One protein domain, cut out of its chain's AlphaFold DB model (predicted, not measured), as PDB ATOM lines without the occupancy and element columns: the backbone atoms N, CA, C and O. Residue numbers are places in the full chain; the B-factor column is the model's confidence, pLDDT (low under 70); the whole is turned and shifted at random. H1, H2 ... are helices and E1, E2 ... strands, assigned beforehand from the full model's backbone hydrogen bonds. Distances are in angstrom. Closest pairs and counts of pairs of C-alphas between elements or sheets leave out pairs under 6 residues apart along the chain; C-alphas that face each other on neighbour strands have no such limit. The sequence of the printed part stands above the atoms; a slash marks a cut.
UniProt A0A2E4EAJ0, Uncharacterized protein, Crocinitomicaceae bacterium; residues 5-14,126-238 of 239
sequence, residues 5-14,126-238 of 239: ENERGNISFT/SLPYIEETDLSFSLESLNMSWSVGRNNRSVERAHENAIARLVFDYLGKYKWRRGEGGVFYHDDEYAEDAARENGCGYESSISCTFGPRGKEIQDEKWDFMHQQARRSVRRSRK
ATOM      1  N   GLU A   5     -50.469  16.253 -14.860       93.62
ATOM      2  CA  GLU A   5     -49.811  15.279 -14.001       93.62
ATOM      3  C   GLU A   5     -48.326  15.187 -14.335       93.62
ATOM      4  O   GLU A   5     -47.903  15.530 -15.438       93.62
ATOM      5  N   ASN A   6     -47.527  14.752 -13.370       95.31
ATOM      6  CA  ASN A   6     -46.138  14.371 -13.578       95.31
ATOM      7  C   ASN A   6     -45.854  13.058 -12.835       95.31
ATOM      8  O   ASN A   6     -46.630  12.617 -11.982       95.31
ATOM      9  N   GLU A   7     -44.741  12.418 -13.171       96.94
ATOM     10  CA  GLU A   7     -44.266  11.257 -12.433       96.94
ATOM     11  C   GLU A   7     -42.744  11.221 -12.448       96.94
ATOM     12  O   GLU A   7     -42.117  11.505 -13.465       96.94
ATOM     13  N   ARG A   8     -42.121  10.869 -11.328       97.44
ATOM     14  CA  ARG A   8     -40.664  10.749 -11.246       97.44
ATOM     15  C   ARG A   8     -40.238   9.702 -10.243       97.44
ATOM     16  O   ARG A   8     -40.860   9.527  -9.200       97.44
ATOM     17  N   GLY A   9     -39.110   9.063 -10.494       97.31
ATOM     18  CA  GLY A   9     -38.482   8.228  -9.489       97.31
ATOM     19  C   GLY A   9     -37.252   7.505  -9.990       97.31
ATOM     20  O   GLY A   9     -36.823   7.644 -11.135       97.31
ATOM     21  N   ASN A  10     -36.661   6.743  -9.080       97.56
ATOM     22  CA  ASN A  10     -35.440   6.002  -9.337       97.56
ATOM     23  C   ASN A  10     -35.599   4.570  -8.848       97.56
ATOM     24  O   ASN A  10     -36.174   4.329  -7.786       97.56
ATOM     25  N   ILE A  11     -35.031   3.638  -9.602       98.25
ATOM     26  CA  ILE A  11     -34.886   2.241  -9.210       98.25
ATOM     27  C   ILE A  11     -33.401   1.957  -9.068       98.25
ATOM     28  O   ILE A  11     -32.651   2.107 -10.032       98.25
ATOM     29  N   SER A  12     -32.990   1.524  -7.882       98.31
ATOM     30  CA  SER A  12     -31.611   1.139  -7.600       98.31
ATOM     31  C   SER A  12     -31.396  -0.355  -7.774       98.31
ATOM     32  O   SER A  12     -32.240  -1.173  -7.403       98.31
ATOM     33  N   PHE A  13     -30.223  -0.716  -8.281       98.50
ATOM     34  CA  PHE A  13     -29.821  -2.100  -8.487       98.50
ATOM     35  C   PHE A  13     -28.486  -2.395  -7.800       98.50
ATOM     36  O   PHE A  13     -27.656  -1.514  -7.582       98.50
ATOM     37  N   THR A  14     -28.225  -3.670  -7.514       98.19
ATOM     38  CA  THR A  14     -26.855  -4.117  -7.240       98.19
ATOM     39  C   THR A  14     -26.047  -4.081  -8.533       98.19
ATOM     40  O   THR A  14     -26.607  -4.138  -9.626       98.19
ATOM     41  N   SER A 126     -29.719   6.835 -22.259       95.44
ATOM     42  CA  SER A 126     -31.143   7.177 -22.283       95.44
ATOM     43  C   SER A 126     -31.803   6.468 -23.453       95.44
ATOM     44  O   SER A 126     -31.191   6.316 -24.515       95.44
ATOM     45  N   LEU A 127     -33.034   6.007 -23.257       92.62
ATOM     46  CA  LEU A 127     -33.820   5.428 -24.337       92.62
ATOM     47  C   LEU A 127     -34.409   6.570 -25.174       92.62
ATOM     48  O   LEU A 127     -35.204   7.343 -24.646       92.62
ATOM     49  N   PRO A 128     -34.013   6.720 -26.450       84.12
ATOM     50  CA  PRO A 128     -34.606   7.737 -27.304       84.12
ATOM     51  C   PRO A 128     -36.037   7.332 -27.684       84.12
ATOM     52  O   PRO A 128     -36.397   6.152 -27.606       84.12
ATOM     53  N   TYR A 129     -36.814   8.298 -28.176       83.94
ATOM     54  CA  TYR A 129     -38.163   8.095 -28.710       83.94
ATOM     55  C   TYR A 129     -39.244   7.763 -27.674       83.94
ATOM     56  O   TYR A 129     -40.257   7.134 -28.011       83.94
ATOM     57  N   ILE A 130     -39.042   8.175 -26.424       83.56
ATOM     58  CA  ILE A 130     -40.080   8.128 -25.399       83.56
ATOM     59  C   ILE A 130     -40.580   9.560 -25.196       83.56
ATOM     60  O   ILE A 130     -39.883  10.397 -24.639       83.56
ATOM     61  N   GLU A 131     -41.763   9.850 -25.733       80.25
ATOM     62  CA  GLU A 131     -42.343  11.198 -25.727       80.25
ATOM     63  C   GLU A 131     -42.604  11.719 -24.318       80.25
ATOM     64  O   GLU A 131     -43.157  11.006 -23.482       80.25
ATOM     65  N   GLU A 132     -42.282  12.997 -24.100       80.12
ATOM     66  CA  GLU A 132     -42.590  13.736 -22.865       80.12
ATOM     67  C   GLU A 132     -41.985  13.114 -21.586       80.12
ATOM     68  O   GLU A 132     -42.370  13.467 -20.465       80.12
ATOM     69  N   THR A 133     -41.011  12.209 -21.737       90.19
ATOM     70  CA  THR A 133     -40.387  11.499 -20.623       90.19
ATOM     71  C   THR A 133     -38.918  11.172 -20.865       90.19
ATOM     72  O   THR A 133     -38.480  10.879 -21.974       90.19
ATOM     73  N   ASP A 134     -38.164  11.158 -19.774       94.06
ATOM     74  CA  ASP A 134     -36.792  10.697 -19.717       94.06
ATOM     75  C   ASP A 134     -36.728   9.348 -18.991       94.06
ATOM     76  O   ASP A 134     -36.960   9.258 -17.781       94.06
ATOM     77  N   LEU A 135     -36.347   8.298 -19.726       96.50
ATOM     78  CA  LEU A 135     -35.972   6.996 -19.167       96.50
ATOM     79  C   LEU A 135     -34.487   6.754 -19.427       96.50
ATOM     80  O   LEU A 135     -34.053   6.605 -20.575       96.50
ATOM     81  N   SER A 136     -33.698   6.693 -18.358       97.44
ATOM     82  CA  SER A 136     -32.246   6.540 -18.457       97.44
ATOM     83  C   SER A 136     -31.673   5.545 -17.457       97.44
ATOM     84  O   SER A 136     -32.265   5.257 -16.420       97.44
ATOM     85  N   PHE A 137     -30.503   5.006 -17.792       98.19
ATOM     86  CA  PHE A 137     -29.721   4.091 -16.969       98.19
ATOM     87  C   PHE A 137     -28.324   4.675 -16.747       98.19
ATOM     88  O   PHE A 137     -27.687   5.126 -17.704       98.19
ATOM     89  N   SER A 138     -27.833   4.637 -15.507       98.00
ATOM     90  CA  SER A 138     -26.489   5.099 -15.146       98.00
ATOM     91  C   SER A 138     -25.692   4.031 -14.400       98.00
ATOM     92  O   SER A 138     -26.089   3.574 -13.327       98.00
ATOM     93  N   LEU A 139     -24.529   3.657 -14.951       97.31
ATOM     94  CA  LEU A 139     -23.597   2.718 -14.321       97.31
ATOM     95  C   LEU A 139     -22.954   3.305 -13.057       97.31
ATOM     96  O   LEU A 139     -22.602   2.552 -12.155       97.31
ATOM     97  N   GLU A 140     -22.790   4.626 -12.994       97.38
ATOM     98  CA  GLU A 140     -22.164   5.302 -11.854       97.38
ATOM     99  C   GLU A 140     -23.036   5.189 -10.603       97.38
ATOM    100  O   GLU A 140     -22.559   4.795  -9.542       97.38
ATOM    101  N   SER A 141     -24.333   5.467 -10.746       97.12
ATOM    102  CA  SER A 141     -25.290   5.393  -9.642       97.12
ATOM    103  C   SER A 141     -25.975   4.031  -9.512       97.12
ATOM    104  O   SER A 141     -26.674   3.803  -8.530       97.12
ATOM    105  N   LEU A 142     -25.775   3.126 -10.480       98.31
ATOM    106  CA  LEU A 142     -26.468   1.836 -10.598       98.31
ATOM    107  C   LEU A 142     -27.995   1.980 -10.567       98.31
ATOM    108  O   LEU A 142     -28.700   1.121 -10.030       98.31
ATOM    109  N   ASN A 143     -28.497   3.065 -11.158       97.94
ATOM    110  CA  ASN A 143     -29.909   3.413 -11.136       97.94
ATOM    111  C   ASN A 143     -30.509   3.446 -12.540       97.94
ATOM    112  O   ASN A 143     -29.845   3.797 -13.520       97.94
ATOM    113  N   MET A 144     -31.798   3.127 -12.601       98.19
ATOM    114  CA  MET A 144     -32.689   3.581 -13.661       98.19
ATOM    115  C   MET A 144     -33.456   4.798 -13.151       98.19
ATOM    116  O   MET A 144     -34.041   4.734 -12.067       98.19
ATOM    117  N   SER A 145     -33.474   5.871 -13.929       98.12
ATOM    118  CA  SER A 145     -34.232   7.087 -13.648       98.12
ATOM    119  C   SER A 145     -35.405   7.199 -14.613       98.12
ATOM    120  O   SER A 145     -35.259   6.939 -15.808       98.12
ATOM    121  N   TRP A 146     -36.554   7.583 -14.067       97.75
ATOM    122  CA  TRP A 146     -37.790   7.849 -14.787       97.75
ATOM    123  C   TRP A 146     -38.279   9.242 -14.411       97.75
ATOM    124  O   TRP A 146     -38.337   9.580 -13.225       97.75
ATOM    125  N   SER A 147     -38.599  10.055 -15.409       97.25
ATOM    126  CA  SER A 147     -39.128  11.400 -15.217       97.25
ATOM    127  C   SER A 147     -40.100  11.720 -16.339       97.25
ATOM    128  O   SER A 147     -39.754  11.604 -17.508       97.25
ATOM    129  N   VAL A 148     -41.308  12.136 -15.997       96.56
ATOM    130  CA  VAL A 148     -42.349  12.580 -16.920       96.56
ATOM    131  C   VAL A 148     -42.625  14.042 -16.610       96.56
ATOM    132  O   VAL A 148     -42.870  14.401 -15.456       96.56
ATOM    133  N   GLY A 149     -42.563  14.895 -17.632       93.75
ATOM    134  CA  GLY A 149     -42.838  16.322 -17.473       93.75
ATOM    135  C   GLY A 149     -44.293  16.588 -17.073       93.75
ATOM    136  O   GLY A 149     -45.197  15.834 -17.439       93.75
ATOM    137  N   ARG A 150     -44.531  17.684 -16.337       92.62
ATOM    138  CA  ARG A 150     -45.894  18.099 -15.970       92.62
ATOM    139  C   ARG A 150     -46.657  18.535 -17.215       92.62
ATOM    140  O   ARG A 150     -46.341  19.581 -17.777       92.62
ATOM    141  N   ASN A 151     -47.648  17.751 -17.630       92.88
ATOM    142  CA  ASN A 151     -48.485  18.058 -18.788       92.88
ATOM    143  C   ASN A 151     -49.815  17.282 -18.724       92.88
ATOM    144  O   ASN A 151     -50.016  16.408 -17.878       92.88
ATOM    145  N   ASN A 152     -50.756  17.630 -19.599       91.75
ATOM    146  CA  ASN A 152     -52.084  17.037 -19.633       91.75
ATOM    147  C   ASN A 152     -52.038  15.560 -20.071       91.75
ATOM    148  O   ASN A 152     -51.850  15.269 -21.258       91.75
ATOM    149  N   ARG A 153     -52.308  14.643 -19.132       88.94
ATOM    150  CA  ARG A 153     -52.274  13.178 -19.324       88.94
ATOM    151  C   ARG A 153     -50.902  12.649 -19.774       88.94
ATOM    152  O   ARG A 153     -50.838  11.691 -20.545       88.94
ATOM    153  N   SER A 154     -49.808  13.301 -19.373       91.38
ATOM    154  CA  SER A 154     -48.459  12.890 -19.789       91.38
ATOM    155  C   SER A 154     -48.027  11.572 -19.166       91.38
ATOM    156  O   SER A 154     -47.380  10.779 -19.842       91.38
ATOM    157  N   VAL A 155     -48.415  11.296 -17.918       93.81
ATOM    158  CA  VAL A 155     -48.068  10.037 -17.242       93.81
ATOM    159  C   VAL A 155     -48.758   8.868 -17.936       93.81
ATOM    160  O   VAL A 155     -48.090   7.901 -18.295       93.81
ATOM    161  N   GLU A 156     -50.059   8.983 -18.219       91.38
ATOM    162  CA  GLU A 156     -50.805   7.978 -18.993       91.38
ATOM    163  C   GLU A 156     -50.112   7.669 -20.334       91.38
ATOM    164  O   GLU A 156     -49.774   6.516 -20.607       91.38
ATOM    165  N   ARG A 157     -49.786   8.697 -21.131       89.25
ATOM    166  CA  ARG A 157     -49.108   8.521 -22.430       89.25
ATOM    167  C   ARG A 157     -47.699   7.943 -22.304       89.25
ATOM    168  O   ARG A 157     -47.304   7.104 -23.116       89.25
ATOM    169  N   ALA A 158     -46.940   8.368 -21.295       92.25
ATOM    170  CA  ALA A 158     -45.593   7.870 -21.047       92.25
ATOM    171  C   ALA A 158     -45.612   6.365 -20.723       92.25
ATOM    172  O   ALA A 158     -44.779   5.615 -21.234       92.25
ATOM    173  N   HIS A 159     -46.605   5.899 -19.955       92.75
ATOM    174  CA  HIS A 159     -46.823   4.473 -19.677       92.75
ATOM    175  C   HIS A 159     -47.405   3.696 -20.862       92.75
ATOM    176  O   HIS A 159     -47.174   2.494 -20.971       92.75
ATOM    177  N   GLU A 160     -48.130   4.343 -21.775       89.62
ATOM    178  CA  GLU A 160     -48.620   3.718 -23.011       89.62
ATOM    179  C   GLU A 160     -47.525   3.529 -24.071       89.62
ATOM    180  O   GLU A 160     -47.662   2.673 -24.956       89.62
ATOM    181  N   ASN A 161     -46.419   4.275 -23.967       89.81
ATOM    182  CA  ASN A 161     -45.301   4.180 -24.896       89.81
ATOM    183  C   ASN A 161     -44.746   2.747 -24.972       89.81
ATOM    184  O   ASN A 161     -44.427   2.111 -23.966       89.81
ATOM    185  N   ALA A 162     -44.572   2.239 -26.193       89.38
ATOM    186  CA  ALA A 162     -44.164   0.857 -26.429       89.38
ATOM    187  C   ALA A 162     -42.820   0.495 -25.779       89.38
ATOM    188  O   ALA A 162     -42.664  -0.612 -25.266       89.38
ATOM    189  N   ILE A 163     -41.853   1.415 -25.787       92.25
ATOM    190  CA  ILE A 163     -40.528   1.196 -25.203       92.25
ATOM    191  C   ILE A 163     -40.627   1.172 -23.677       92.25
ATOM    192  O   ILE A 163     -40.098   0.248 -23.057       92.25
ATOM    193  N   ALA A 164     -41.331   2.137 -23.078       94.38
ATOM    194  CA  ALA A 164     -41.544   2.183 -21.631       94.38
ATOM    195  C   ALA A 164     -42.241   0.905 -21.134       94.38
ATOM    196  O   ALA A 164     -41.751   0.255 -20.210       94.38
ATOM    197  N   ARG A 165     -43.297   0.456 -21.829       94.12
ATOM    198  CA  ARG A 165     -43.985  -0.813 -21.537       94.12
ATOM    199  C   ARG A 165     -43.053  -2.011 -21.579       94.12
ATOM    200  O   ARG A 165     -43.079  -2.820 -20.661       94.12
ATOM    201  N   LEU A 166     -42.195  -2.123 -22.596       94.88
ATOM    202  CA  LEU A 166     -41.226  -3.222 -22.680       94.88
ATOM    203  C   LEU A 166     -40.279  -3.244 -21.472       94.88
ATOM    204  O   LEU A 166     -39.949  -4.322 -20.972       94.88
ATOM    205  N   VAL A 167     -39.845  -2.071 -20.997       96.75
ATOM    206  CA  VAL A 167     -38.991  -1.959 -19.808       96.75
ATOM    207  C   VAL A 167     -39.767  -2.330 -18.546       96.75
ATOM    208  O   VAL A 167     -39.297  -3.171 -17.780       96.75
ATOM    209  N   PHE A 168     -40.954  -1.761 -18.331       96.88
ATOM    210  CA  PHE A 168     -41.757  -2.024 -17.135       96.88
ATOM    211  C   PHE A 168     -42.261  -3.471 -17.069       96.88
ATOM    212  O   PHE A 168     -42.171  -4.091 -16.010       96.88
ATOM    213  N   ASP A 169     -42.661  -4.064 -18.195       96.81
ATOM    214  CA  ASP A 169     -43.030  -5.482 -18.287       96.81
ATOM    215  C   ASP A 169     -41.863  -6.398 -17.899       96.81
ATOM    216  O   ASP A 169     -42.058  -7.446 -17.272       96.81
ATOM    217  N   TYR A 170     -40.636  -6.026 -18.279       97.94
ATOM    218  CA  TYR A 170     -39.438  -6.752 -17.869       97.94
ATOM    219  C   TYR A 170     -39.154  -6.565 -16.374       97.94
ATOM    220  O   TYR A 170     -38.916  -7.553 -15.679       97.94
ATOM    221  N   LEU A 171     -39.227  -5.336 -15.856       97.88
ATOM    222  CA  LEU A 171     -39.022  -5.051 -14.432       97.88
ATOM    223  C   LEU A 171     -40.054  -5.749 -13.535       97.88
ATOM    224  O   LEU A 171     -39.698  -6.210 -12.451       97.88
ATOM    225  N   GLY A 172     -41.294  -5.912 -14.001       96.94
ATOM    226  CA  GLY A 172     -42.325  -6.683 -13.302       96.94
ATOM    227  C   GLY A 172     -41.999  -8.178 -13.172       96.94
ATOM    228  O   GLY A 172     -42.461  -8.833 -12.242       96.94
ATOM    229  N   LYS A 173     -41.166  -8.722 -14.070       97.31
ATOM    230  CA  LYS A 173     -40.716 -10.130 -14.067       97.31
ATOM    231  C   LYS A 173     -39.302 -10.304 -13.515       97.31
ATOM    232  O   LYS A 173     -38.841 -11.432 -13.329       97.31
ATOM    233  N   TYR A 174     -38.584  -9.206 -13.305       98.12
ATOM    234  CA  TYR A 174     -37.208  -9.229 -12.850       98.12
ATOM    235  C   TYR A 174     -37.127  -9.823 -11.438       98.12
ATOM    236  O   TYR A 174     -37.863  -9.444 -10.526       98.12
ATOM    237  N   LYS A 175     -36.214 -10.782 -11.249       97.94
ATOM    238  CA  LYS A 175     -35.975 -11.398  -9.941       97.94
ATOM    239  C   LYS A 175     -35.137 -10.458  -9.079       97.94
ATOM    240  O   LYS A 175     -33.906 -10.509  -9.108       97.94
ATOM    241  N   TRP A 176     -35.828  -9.631  -8.309       98.12
ATOM    242  CA  TRP A 176     -35.225  -8.662  -7.403       98.12
ATOM    243  C   TRP A 176     -34.309  -9.303  -6.358       98.12
ATOM    244  O   TRP A 176     -34.617 -10.358  -5.793       98.12
ATOM    245  N   ARG A 177     -33.187  -8.638  -6.078       97.56
ATOM    246  CA  ARG A 177     -32.261  -8.997  -4.995       97.56
ATOM    247  C   ARG A 177     -32.468  -8.090  -3.782       97.56
ATOM    248  O   ARG A 177     -33.171  -7.082  -3.838       97.56
ATOM    249  N   ARG A 178     -31.822  -8.440  -2.668       96.44
ATOM    250  CA  ARG A 178     -31.810  -7.609  -1.458       96.44
ATOM    251  C   ARG A 178     -31.219  -6.228  -1.765       96.44
ATOM    252  O   ARG A 178     -30.163  -6.146  -2.388       96.44
ATOM    253  N   GLY A 179     -31.885  -5.173  -1.294       95.44
ATOM    254  CA  GLY A 179     -31.458  -3.781  -1.478       95.44
ATOM    255  C   GLY A 179     -31.715  -3.203  -2.873       95.44
ATOM    256  O   GLY A 179     -31.358  -2.052  -3.121       95.44
ATOM    257  N   GLU A 180     -32.330  -3.968  -3.779       98.38
ATOM    258  CA  GLU A 180     -32.758  -3.480  -5.091       98.38
ATOM    259  C   GLU A 180     -34.205  -2.999  -5.051       98.38
ATOM    260  O   GLU A 180     -35.011  -3.467  -4.242       98.38
ATOM    261  N   GLY A 181     -34.541  -2.099  -5.968       98.31
ATOM    262  CA  GLY A 181     -35.881  -1.556  -6.105       98.31
ATOM    263  C   GLY A 181     -35.937  -0.043  -5.965       98.31
ATOM    264  O   GLY A 181     -34.915   0.643  -5.914       98.31
ATOM    265  N   GLY A 182     -37.157   0.467  -5.911       98.06
ATOM    266  CA  GLY A 182     -37.450   1.885  -5.796       98.06
ATOM    267  C   GLY A 182     -38.931   2.167  -5.993       98.06
ATOM    268  O   GLY A 182     -39.736   1.250  -6.170       98.06
ATOM    269  N   VAL A 183     -39.285   3.444  -5.951       98.06
ATOM    270  CA  VAL A 183     -40.659   3.908  -6.133       98.06
ATOM    271  C   VAL A 183     -40.695   5.046  -7.134       98.06
ATOM    272  O   VAL A 183     -39.725   5.802  -7.264       98.06
ATOM    273  N   PHE A 184     -41.822   5.161  -7.823       97.88
ATOM    274  CA  PHE A 184     -42.175   6.360  -8.567       97.88
ATOM    275  C   PHE A 184     -43.194   7.159  -7.768       97.88
ATOM    276  O   PHE A 184     -44.056   6.596  -7.088       97.88
ATOM    277  N   TYR A 185     -43.045   8.473  -7.838       97.00
ATOM    278  CA  TYR A 185     -43.914   9.448  -7.217       97.00
ATOM    279  C   TYR A 185     -44.712  10.153  -8.298       97.00
ATOM    280  O   TYR A 185     -44.127  10.625  -9.271       97.00
ATOM    281  N   HIS A 186     -46.019  10.233  -8.098       95.62
ATOM    282  CA  HIS A 186     -46.964  10.901  -8.972       95.62
ATOM    283  C   HIS A 186     -47.506  12.153  -8.301       95.62
ATOM    284  O   HIS A 186     -47.941  12.105  -7.140       95.62
ATOM    285  N   ASP A 187     -47.504  13.237  -9.072       93.19
ATOM    286  CA  ASP A 187     -48.127  14.496  -8.708       93.19
ATOM    287  C   ASP A 187     -49.217  14.872  -9.709       93.19
ATOM    288  O   ASP A 187     -49.027  14.729 -10.920       93.19
ATOM    289  N   ASP A 188     -50.333  15.410  -9.214       92.31
ATOM    290  CA  ASP A 188     -51.372  16.007 -10.049       92.31
ATOM    291  C   ASP A 188     -51.879  17.344  -9.493       92.31
ATOM    292  O   ASP A 188     -51.736  17.664  -8.310       92.31
ATOM    293  N   GLU A 189     -52.429  18.165 -10.390       89.81
ATOM    294  CA  GLU A 189     -52.927  19.503 -10.056       89.81
ATOM    295  C   GLU A 189     -54.080  19.498  -9.050       89.81
ATOM    296  O   GLU A 189     -54.174  20.404  -8.228       89.81
ATOM    297  N   TYR A 190     -54.921  18.464  -9.062       85.62
ATOM    298  CA  TYR A 190     -56.098  18.399  -8.201       85.62
ATOM    299  C   TYR A 190     -55.717  18.126  -6.748       85.62
ATOM    300  O   TYR A 190     -56.289  18.721  -5.837       85.62
ATOM    301  N   ALA A 191     -54.743  17.249  -6.516       85.69
ATOM    302  CA  ALA A 191     -54.222  16.971  -5.189       85.69
ATOM    303  C   ALA A 191     -53.458  18.179  -4.623       85.69
ATOM    304  O   ALA A 191     -53.562  18.464  -3.429       85.69
ATOM    305  N   GLU A 192     -52.736  18.918  -5.471       86.81
ATOM    306  CA  GLU A 192     -52.058  20.163  -5.091       86.81
ATOM    307  C   GLU A 192     -53.058  21.265  -4.709       86.81
ATOM    308  O   GLU A 192     -52.942  21.865  -3.635       86.81
ATOM    309  N   ASP A 193     -54.082  21.487  -5.537       87.62
ATOM    310  CA  ASP A 193     -55.122  22.483  -5.276       87.62
ATOM    311  C   ASP A 193     -55.945  22.128  -4.034       87.62
ATOM    312  O   ASP A 193     -56.136  22.979  -3.165       87.62
ATOM    313  N   ALA A 194     -56.343  20.861  -3.879       86.00
ATOM    314  CA  ALA A 194     -57.047  20.398  -2.687       86.00
ATOM    315  C   ALA A 194     -56.203  20.585  -1.417       86.00
ATOM    316  O   ALA A 194     -56.740  20.958  -0.371       86.00
ATOM    317  N   ALA A 195     -54.887  20.358  -1.481       87.94
ATOM    318  CA  ALA A 195     -54.007  20.594  -0.341       87.94
ATOM    319  C   ALA A 195     -53.946  22.087   0.022       87.94
ATOM    320  O   ALA A 195     -54.085  22.455   1.193       87.94
ATOM    321  N   ARG A 196     -53.826  22.956  -0.990       87.81
ATOM    322  CA  ARG A 196     -53.815  24.414  -0.818       87.81
ATOM    323  C   ARG A 196     -55.130  24.937  -0.236       87.81
ATOM    324  O   ARG A 196     -55.094  25.736   0.695       87.81
ATOM    325  N   GLU A 197     -56.271  24.480  -0.746       90.12
ATOM    326  CA  GLU A 197     -57.605  24.887  -0.279       90.12
ATOM    327  C   GLU A 197     -57.874  24.467   1.169       90.12
ATOM    328  O   GLU A 197     -58.483  25.213   1.933       90.12
ATOM    329  N   ASN A 198     -57.365  23.302   1.576       87.31
ATOM    330  CA  ASN A 198     -57.512  22.796   2.939       87.31
ATOM    331  C   ASN A 198     -56.395  23.262   3.893       87.31
ATOM    332  O   ASN A 198     -56.381  22.866   5.061       87.31
ATOM    333  N   GLY A 199     -55.452  24.088   3.420       84.81
ATOM    334  CA  GLY A 199     -54.329  24.591   4.217       84.81
ATOM    335  C   GLY A 199     -53.390  23.492   4.731       84.81
ATOM    336  O   GLY A 199     -52.764  23.666   5.780       84.81
ATOM    337  N   CYS A 200     -53.309  22.353   4.039       82.81
ATOM    338  CA  CYS A 200     -52.412  21.253   4.382       82.81
ATOM    339  C   CYS A 200     -51.212  21.181   3.426       82.81
ATOM    340  O   CYS A 200     -51.206  21.754   2.338       82.81
ATOM    341  N   GLY A 201     -50.140  20.515   3.868       80.62
ATOM    342  CA  GLY A 201     -48.965  20.293   3.028       80.62
ATOM    343  C   GLY A 201     -49.277  19.304   1.908       80.62
ATOM    344  O   GLY A 201     -49.861  18.253   2.166       80.62
ATOM    345  N   TYR A 202     -48.870  19.638   0.687       83.31
ATOM    346  CA  TYR A 202     -48.944  18.731  -0.452       83.31
ATOM    347  C   TYR A 202     -47.839  17.668  -0.370       83.31
ATOM    348  O   TYR A 202     -46.677  17.996  -0.121       83.31
ATOM    349  N   GLU A 203     -48.189  16.401  -0.594       85.00
ATOM    350  CA  GLU A 203     -47.235  15.291  -0.627       85.00
ATOM    351  C   GLU A 203     -47.510  14.387  -1.832       85.00
ATOM    352  O   GLU A 203     -48.629  13.908  -2.014       85.00
ATOM    353  N   SER A 204     -46.471  14.109  -2.623       89.81
ATOM    354  CA  SER A 204     -46.558  13.223  -3.784       89.81
ATOM    355  C   SER A 204     -47.047  11.825  -3.404       89.81
ATOM    356  O   SER A 204     -46.621  11.246  -2.397       89.81
ATOM    357  N   SER A 205     -47.895  11.235  -4.242       91.88
ATOM    358  CA  SER A 205     -48.379   9.861  -4.058       91.88
ATOM    359  C   SER A 205     -47.391   8.847  -4.642       91.88
ATOM    360  O   SER A 205     -46.694   9.154  -5.601       91.88
ATOM    361  N   ILE A 206     -47.288   7.642  -4.069       95.62
ATOM    362  CA  ILE A 206     -46.517   6.558  -4.703       95.62
ATOM    363  C   ILE A 206     -47.400   5.936  -5.784       95.62
ATOM    364  O   ILE A 206     -48.465   5.410  -5.464       95.62
ATOM    365  N   SER A 207     -46.950   5.971  -7.034       95.88
ATOM    366  CA  SER A 207     -47.673   5.409  -8.181       95.88
ATOM    367  C   SER A 207     -47.209   4.004  -8.540       95.88
ATOM    368  O   SER A 207     -48.026   3.122  -8.789       95.88
ATOM    369  N   CYS A 208     -45.895   3.777  -8.528       96.44
ATOM    370  CA  CYS A 208     -45.292   2.485  -8.838       96.44
ATOM    371  C   CYS A 208     -44.316   2.062  -7.744       96.44
ATOM    372  O   CYS A 208     -43.609   2.885  -7.155       96.44
ATOM    373  N   THR A 209     -44.236   0.758  -7.495       97.62
ATOM    374  CA  THR A 209     -43.346   0.171  -6.490       97.62
ATOM    375  C   THR A 209     -42.615  -1.024  -7.079       97.62
ATOM    376  O   THR A 209     -43.230  -1.934  -7.632       97.62
ATOM    377  N   PHE A 210     -41.292  -1.028  -6.946       98.06
ATOM    378  CA  PHE A 210     -40.419  -2.028  -7.546       98.06
ATOM    379  C   PHE A 210     -39.494  -2.632  -6.497       98.06
ATOM    380  O   PHE A 210     -38.805  -1.905  -5.783       98.06
ATOM    381  N   GLY A 211     -39.434  -3.962  -6.447       97.75
ATOM    382  CA  GLY A 211     -38.500  -4.709  -5.605       97.75
ATOM    383  C   GLY A 211     -38.644  -4.500  -4.089       97.75
ATOM    384  O   GLY A 211     -39.502  -3.746  -3.627       97.75
ATOM    385  N   PRO A 212     -37.801  -5.183  -3.290       97.75
ATOM    386  CA  PRO A 212     -37.820  -5.089  -1.833       97.75
ATOM    387  C   PRO A 212     -37.640  -3.663  -1.313       97.75
ATOM    388  O   PRO A 212     -38.402  -3.238  -0.455       97.75
ATOM    389  N   ARG A 213     -36.697  -2.897  -1.878       97.06
ATOM    390  CA  ARG A 213     -36.440  -1.519  -1.441       97.06
ATOM    391  C   ARG A 213     -37.626  -0.598  -1.709       97.06
ATOM    392  O   ARG A 213     -37.921   0.274  -0.904       97.06
ATOM    393  N   GLY A 214     -38.309  -0.778  -2.842       96.69
ATOM    394  CA  GLY A 214     -39.518  -0.013  -3.130       96.69
ATOM    395  C   GLY A 214     -40.617  -0.305  -2.112       96.69
ATOM    396  O   GLY A 214     -41.267   0.619  -1.632       96.69
ATOM    397  N   LYS A 215     -40.785  -1.582  -1.753       97.06
ATOM    398  CA  LYS A 215     -41.765  -2.006  -0.752       97.06
ATOM    399  C   LYS A 215     -41.462  -1.431   0.634       97.06
ATOM    400  O   LYS A 215     -42.370  -0.922   1.270       97.06
ATOM    401  N   GLU A 216     -40.199  -1.442   1.057       96.69
ATOM    402  CA  GLU A 216     -39.768  -0.812   2.316       96.69
ATOM    403  C   GLU A 216     -40.167   0.675   2.360       96.69
ATOM    404  O   GLU A 216     -40.804   1.110   3.314       96.69
ATOM    405  N   ILE A 217     -39.898   1.433   1.289       95.81
ATOM    406  CA  ILE A 217     -40.282   2.854   1.188       95.81
ATOM    407  C   ILE A 217     -41.808   3.034   1.260       95.81
ATOM    408  O   ILE A 217     -42.305   3.971   1.889       95.81
ATOM    409  N   GLN A 218     -42.566   2.152   0.606       95.38
ATOM    410  CA  GLN A 218     -44.027   2.191   0.627       95.38
ATOM    411  C   GLN A 218     -44.586   1.906   2.029       95.38
ATOM    412  O   GLN A 218     -45.470   2.635   2.487       95.38
ATOM    413  N   ASP A 219     -44.054   0.889   2.709       95.06
ATOM    414  CA  ASP A 219     -44.452   0.494   4.062       95.06
ATOM    415  C   ASP A 219     -44.123   1.616   5.073       95.06
ATOM    416  O   ASP A 219     -44.980   2.005   5.868       95.06
ATOM    417  N   GLU A 220     -42.937   2.231   4.981       94.00
ATOM    418  CA  GLU A 220     -42.543   3.382   5.810       94.00
ATOM    419  C   GLU A 220     -43.494   4.576   5.642       94.00
ATOM    420  O   GLU A 220     -43.919   5.194   6.626       94.00
ATOM    421  N   LYS A 221     -43.871   4.892   4.395       91.50
ATOM    422  CA  LYS A 221     -44.831   5.966   4.104       91.50
ATOM    423  C   LYS A 221     -46.207   5.647   4.691       91.50
ATOM    424  O   LYS A 221     -46.840   6.516   5.294       91.50
ATOM    425  N   TRP A 222     -46.668   4.406   4.555       89.25
ATOM    426  CA  TRP A 222     -47.942   3.961   5.119       89.25
ATOM    427  C   TRP A 222     -47.971   4.072   6.649       89.25
ATOM    428  O   TRP A 222     -48.941   4.589   7.221       89.25
ATOM    429  N   ASP A 223     -46.897   3.648   7.311       92.00
ATOM    430  CA  ASP A 223     -46.751   3.726   8.763       92.00
ATOM    431  C   ASP A 223     -46.732   5.173   9.256       92.00
ATOM    432  O   ASP A 223     -47.408   5.511  10.236       92.00
ATOM    433  N   PHE A 224     -46.020   6.057   8.556       88.69
ATOM    434  CA  PHE A 224     -46.017   7.486   8.853       88.69
ATOM    435  C   PHE A 224     -47.429   8.087   8.773       88.69
ATOM    436  O   PHE A 224     -47.873   8.760   9.713       88.69
ATOM    437  N   MET A 225     -48.176   7.776   7.709       86.06
ATOM    438  CA  MET A 225     -49.561   8.227   7.530       86.06
ATOM    439  C   MET A 225     -50.480   7.721   8.655       86.06
ATOM    440  O   MET A 225     -51.266   8.489   9.219       86.06
ATOM    441  N   HIS A 226     -50.332   6.459   9.073       86.12
ATOM    442  CA  HIS A 226     -51.086   5.894  10.199       86.12
ATOM    443  C   HIS A 226     -50.770   6.591  11.525       86.12
ATOM    444  O   HIS A 226     -51.667   6.850  12.338       86.12
ATOM    445  N   GLN A 227     -49.499   6.917  11.765       87.88
ATOM    446  CA  GLN A 227     -49.093   7.651  12.960       87.88
ATOM    447  C   GLN A 227     -49.662   9.074  12.975       87.88
ATOM    448  O   GLN A 227     -50.130   9.526  14.028       87.88
ATOM    449  N   GLN A 228     -49.678   9.765  11.832       85.19
ATOM    450  CA  GLN A 228     -50.295  11.087  11.709       85.19
ATOM    451  C   GLN A 228     -51.802  11.047  11.995       85.19
ATOM    452  O   GLN A 228     -52.283  11.811  12.838       85.19
ATOM    453  N   ALA A 229     -52.529  10.104  11.390       83.19
ATOM    454  CA  ALA A 229     -53.964   9.931  11.613       83.19
ATOM    455  C   ALA A 229     -54.294   9.622  13.087       83.19
ATOM    456  O   ALA A 229     -55.211  10.194  13.678       83.19
ATOM    457  N   ARG A 230     -53.500   8.773  13.754       84.19
ATOM    458  CA  ARG A 230     -53.674   8.502  15.195       84.19
ATOM    459  C   ARG A 230     -53.459   9.751  16.054       84.19
ATOM    460  O   ARG A 230     -54.145   9.931  17.063       84.19
ATOM    461  N   ARG A 231     -52.508  10.616  15.686       82.75
ATOM    462  CA  ARG A 231     -52.236  11.874  16.403       82.75
ATOM    463  C   ARG A 231     -53.358  12.895  16.212       82.75
ATOM    464  O   ARG A 231     -53.716  13.547  17.192       82.75
ATOM    465  N   SER A 232     -53.928  13.019  15.013       78.44
ATOM    466  CA  SER A 232     -55.036  13.950  14.756       78.44
ATOM    467  C   SER A 232     -56.294  13.564  15.542       78.44
ATOM    468  O   SER A 232     -56.850  14.412  16.240       78.44
ATOM    469  N   VAL A 233     -56.656  12.275  15.570       78.31
ATOM    470  CA  VAL A 233     -57.787  11.758  16.370       78.31
ATOM    471  C   VAL A 233     -57.587  11.994  17.872       78.31
ATOM    472  O   VAL A 233     -58.520  12.345  18.592       78.31
ATOM    473  N   ARG A 234     -56.359  11.837  18.385       75.69
ATOM    474  CA  ARG A 234     -56.061  12.146  19.796       75.69
ATOM    475  C   ARG A 234     -56.196  13.637  20.118       75.69
ATOM    476  O   ARG A 234     -56.547  13.964  21.248       75.69
ATOM    477  N   ARG A 235     -55.900  14.528  19.165       71.44
ATOM    478  CA  ARG A 235     -56.048  15.983  19.337       71.44
ATOM    479  C   ARG A 235     -57.511  16.422  19.289       71.44
ATOM    480  O   ARG A 235     -57.881  17.279  20.082       71.44
ATOM    481  N   SER A 236     -58.333  15.825  18.424       71.56
ATOM    482  CA  SER A 236     -59.762  16.157  18.340       71.56
ATOM    483  C   SER A 236     -60.558  15.699  19.563       71.56
ATOM    484  O   SER A 236     -61.477  16.392  19.958       71.56
ATOM    485  N   ARG A 237     -60.168  14.595  20.219       65.81
ATOM    486  CA  ARG A 237     -60.806  14.121  21.467       65.81
ATOM    487  C   ARG A 237     -60.491  14.951  22.721       65.81
ATOM    488  O   ARG A 237     -61.065  14.681  23.769       65.81
ATOM    489  N   LYS A 238     -59.527  15.876  22.657       62.62
ATOM    490  CA  LYS A 238     -59.128  16.743  23.784       62.62
ATOM    491  C   LYS A 238     -59.690  18.168  23.687       62.62
ATOM    492  O   LYS A 238     -59.415  18.964  24.582       62.62
TER     493      LYS A 238
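Overview. This is residues 5 to 14 and 126 to 238 of the 239 residues of an uncharacterized protein of Crocinitomicaceae bacterium (UniProt A0A2E4EAJ0). A twisted sheet of five antiparallel strands has two short helices, H1 and H2, over one face; the long helix H4 begins over the other face and runs out as an arm, and residues 222 to 238, of which 222 to 236 belong to H4, stick out. The small helix H3 only grazes the sheet. The printed part has 123 residues with four named helices and five named strands, along the chain E1 E2 E3 H1 H2 E4 H3 E5 H4; the sheet's order is E2 E3 E1 E4 E5, and the class is mixed. The whole is loose, with a radius of gyration of the C-alphas of 16.9 A, and spans 56 by 36 by 24 A.

Arrangement. E1, residues 5 to 12, is an inner strand of the sheet, which is twisted, with C-alphas up to 4.2 A off its best plane. E2, residues 133 to 138, an edge strand, forms an antiparallel hairpin with E3, residues 143 to 152; N 134 and O 147, 2.8 A apart, are within hydrogen-bond range. E3 is antiparallel to E1, with N 148 and O 7 2.7 A apart. H1, residues 154 to 160, stands up from the sheet at 50 degrees; its closest C-alpha pair with E3 is Val 155 and Val 148, 6.3 A. H2, residues 162 to 173, is on the same face, at a height over the sheet of 10.2 A. E4, residues 181 to 188, is antiparallel to E1, with N 185 and O 8 2.8 A apart. E3, H1, H2 and E4 make a split strand-helix-strand unit, two strands running the same way with E1 between them, its crossover right-handed. H3, residues 189 to 197, only grazes the sheet with residues 189 to 191. E5, residues 205 to 210, the other edge strand, is antiparallel to E4, with N 186 and O 205 2.8 A apart. H4, residues 211 to 236, is on the opposite face from H1 and H2, making three layers, helices on both faces of a sheet; its closest C-alpha pair with E4 is Gly 214 and Gly 182, 3.9 A. In H1, H3 and H4 every O i to N i+4 pair is within hydrogen-bond range, in H2 7 of 8.

Along the chain. E1 begins at C-alpha 5 (-49.811, 15.279, -14.001) and is 23.9 A long; E3 is 27.4 A and E4 23.7 A. H4 is 38.2 A long and ends at C-alpha 236 (-59.762, 16.157, 18.340).

Size, cuts and confidence. Residues 15 to 125 are not printed, and C-alphas 14 and 126 are 19.3 A apart across the cut. Of the links printed whole, none is long. Residues 237 to 238 are under pLDDT 70.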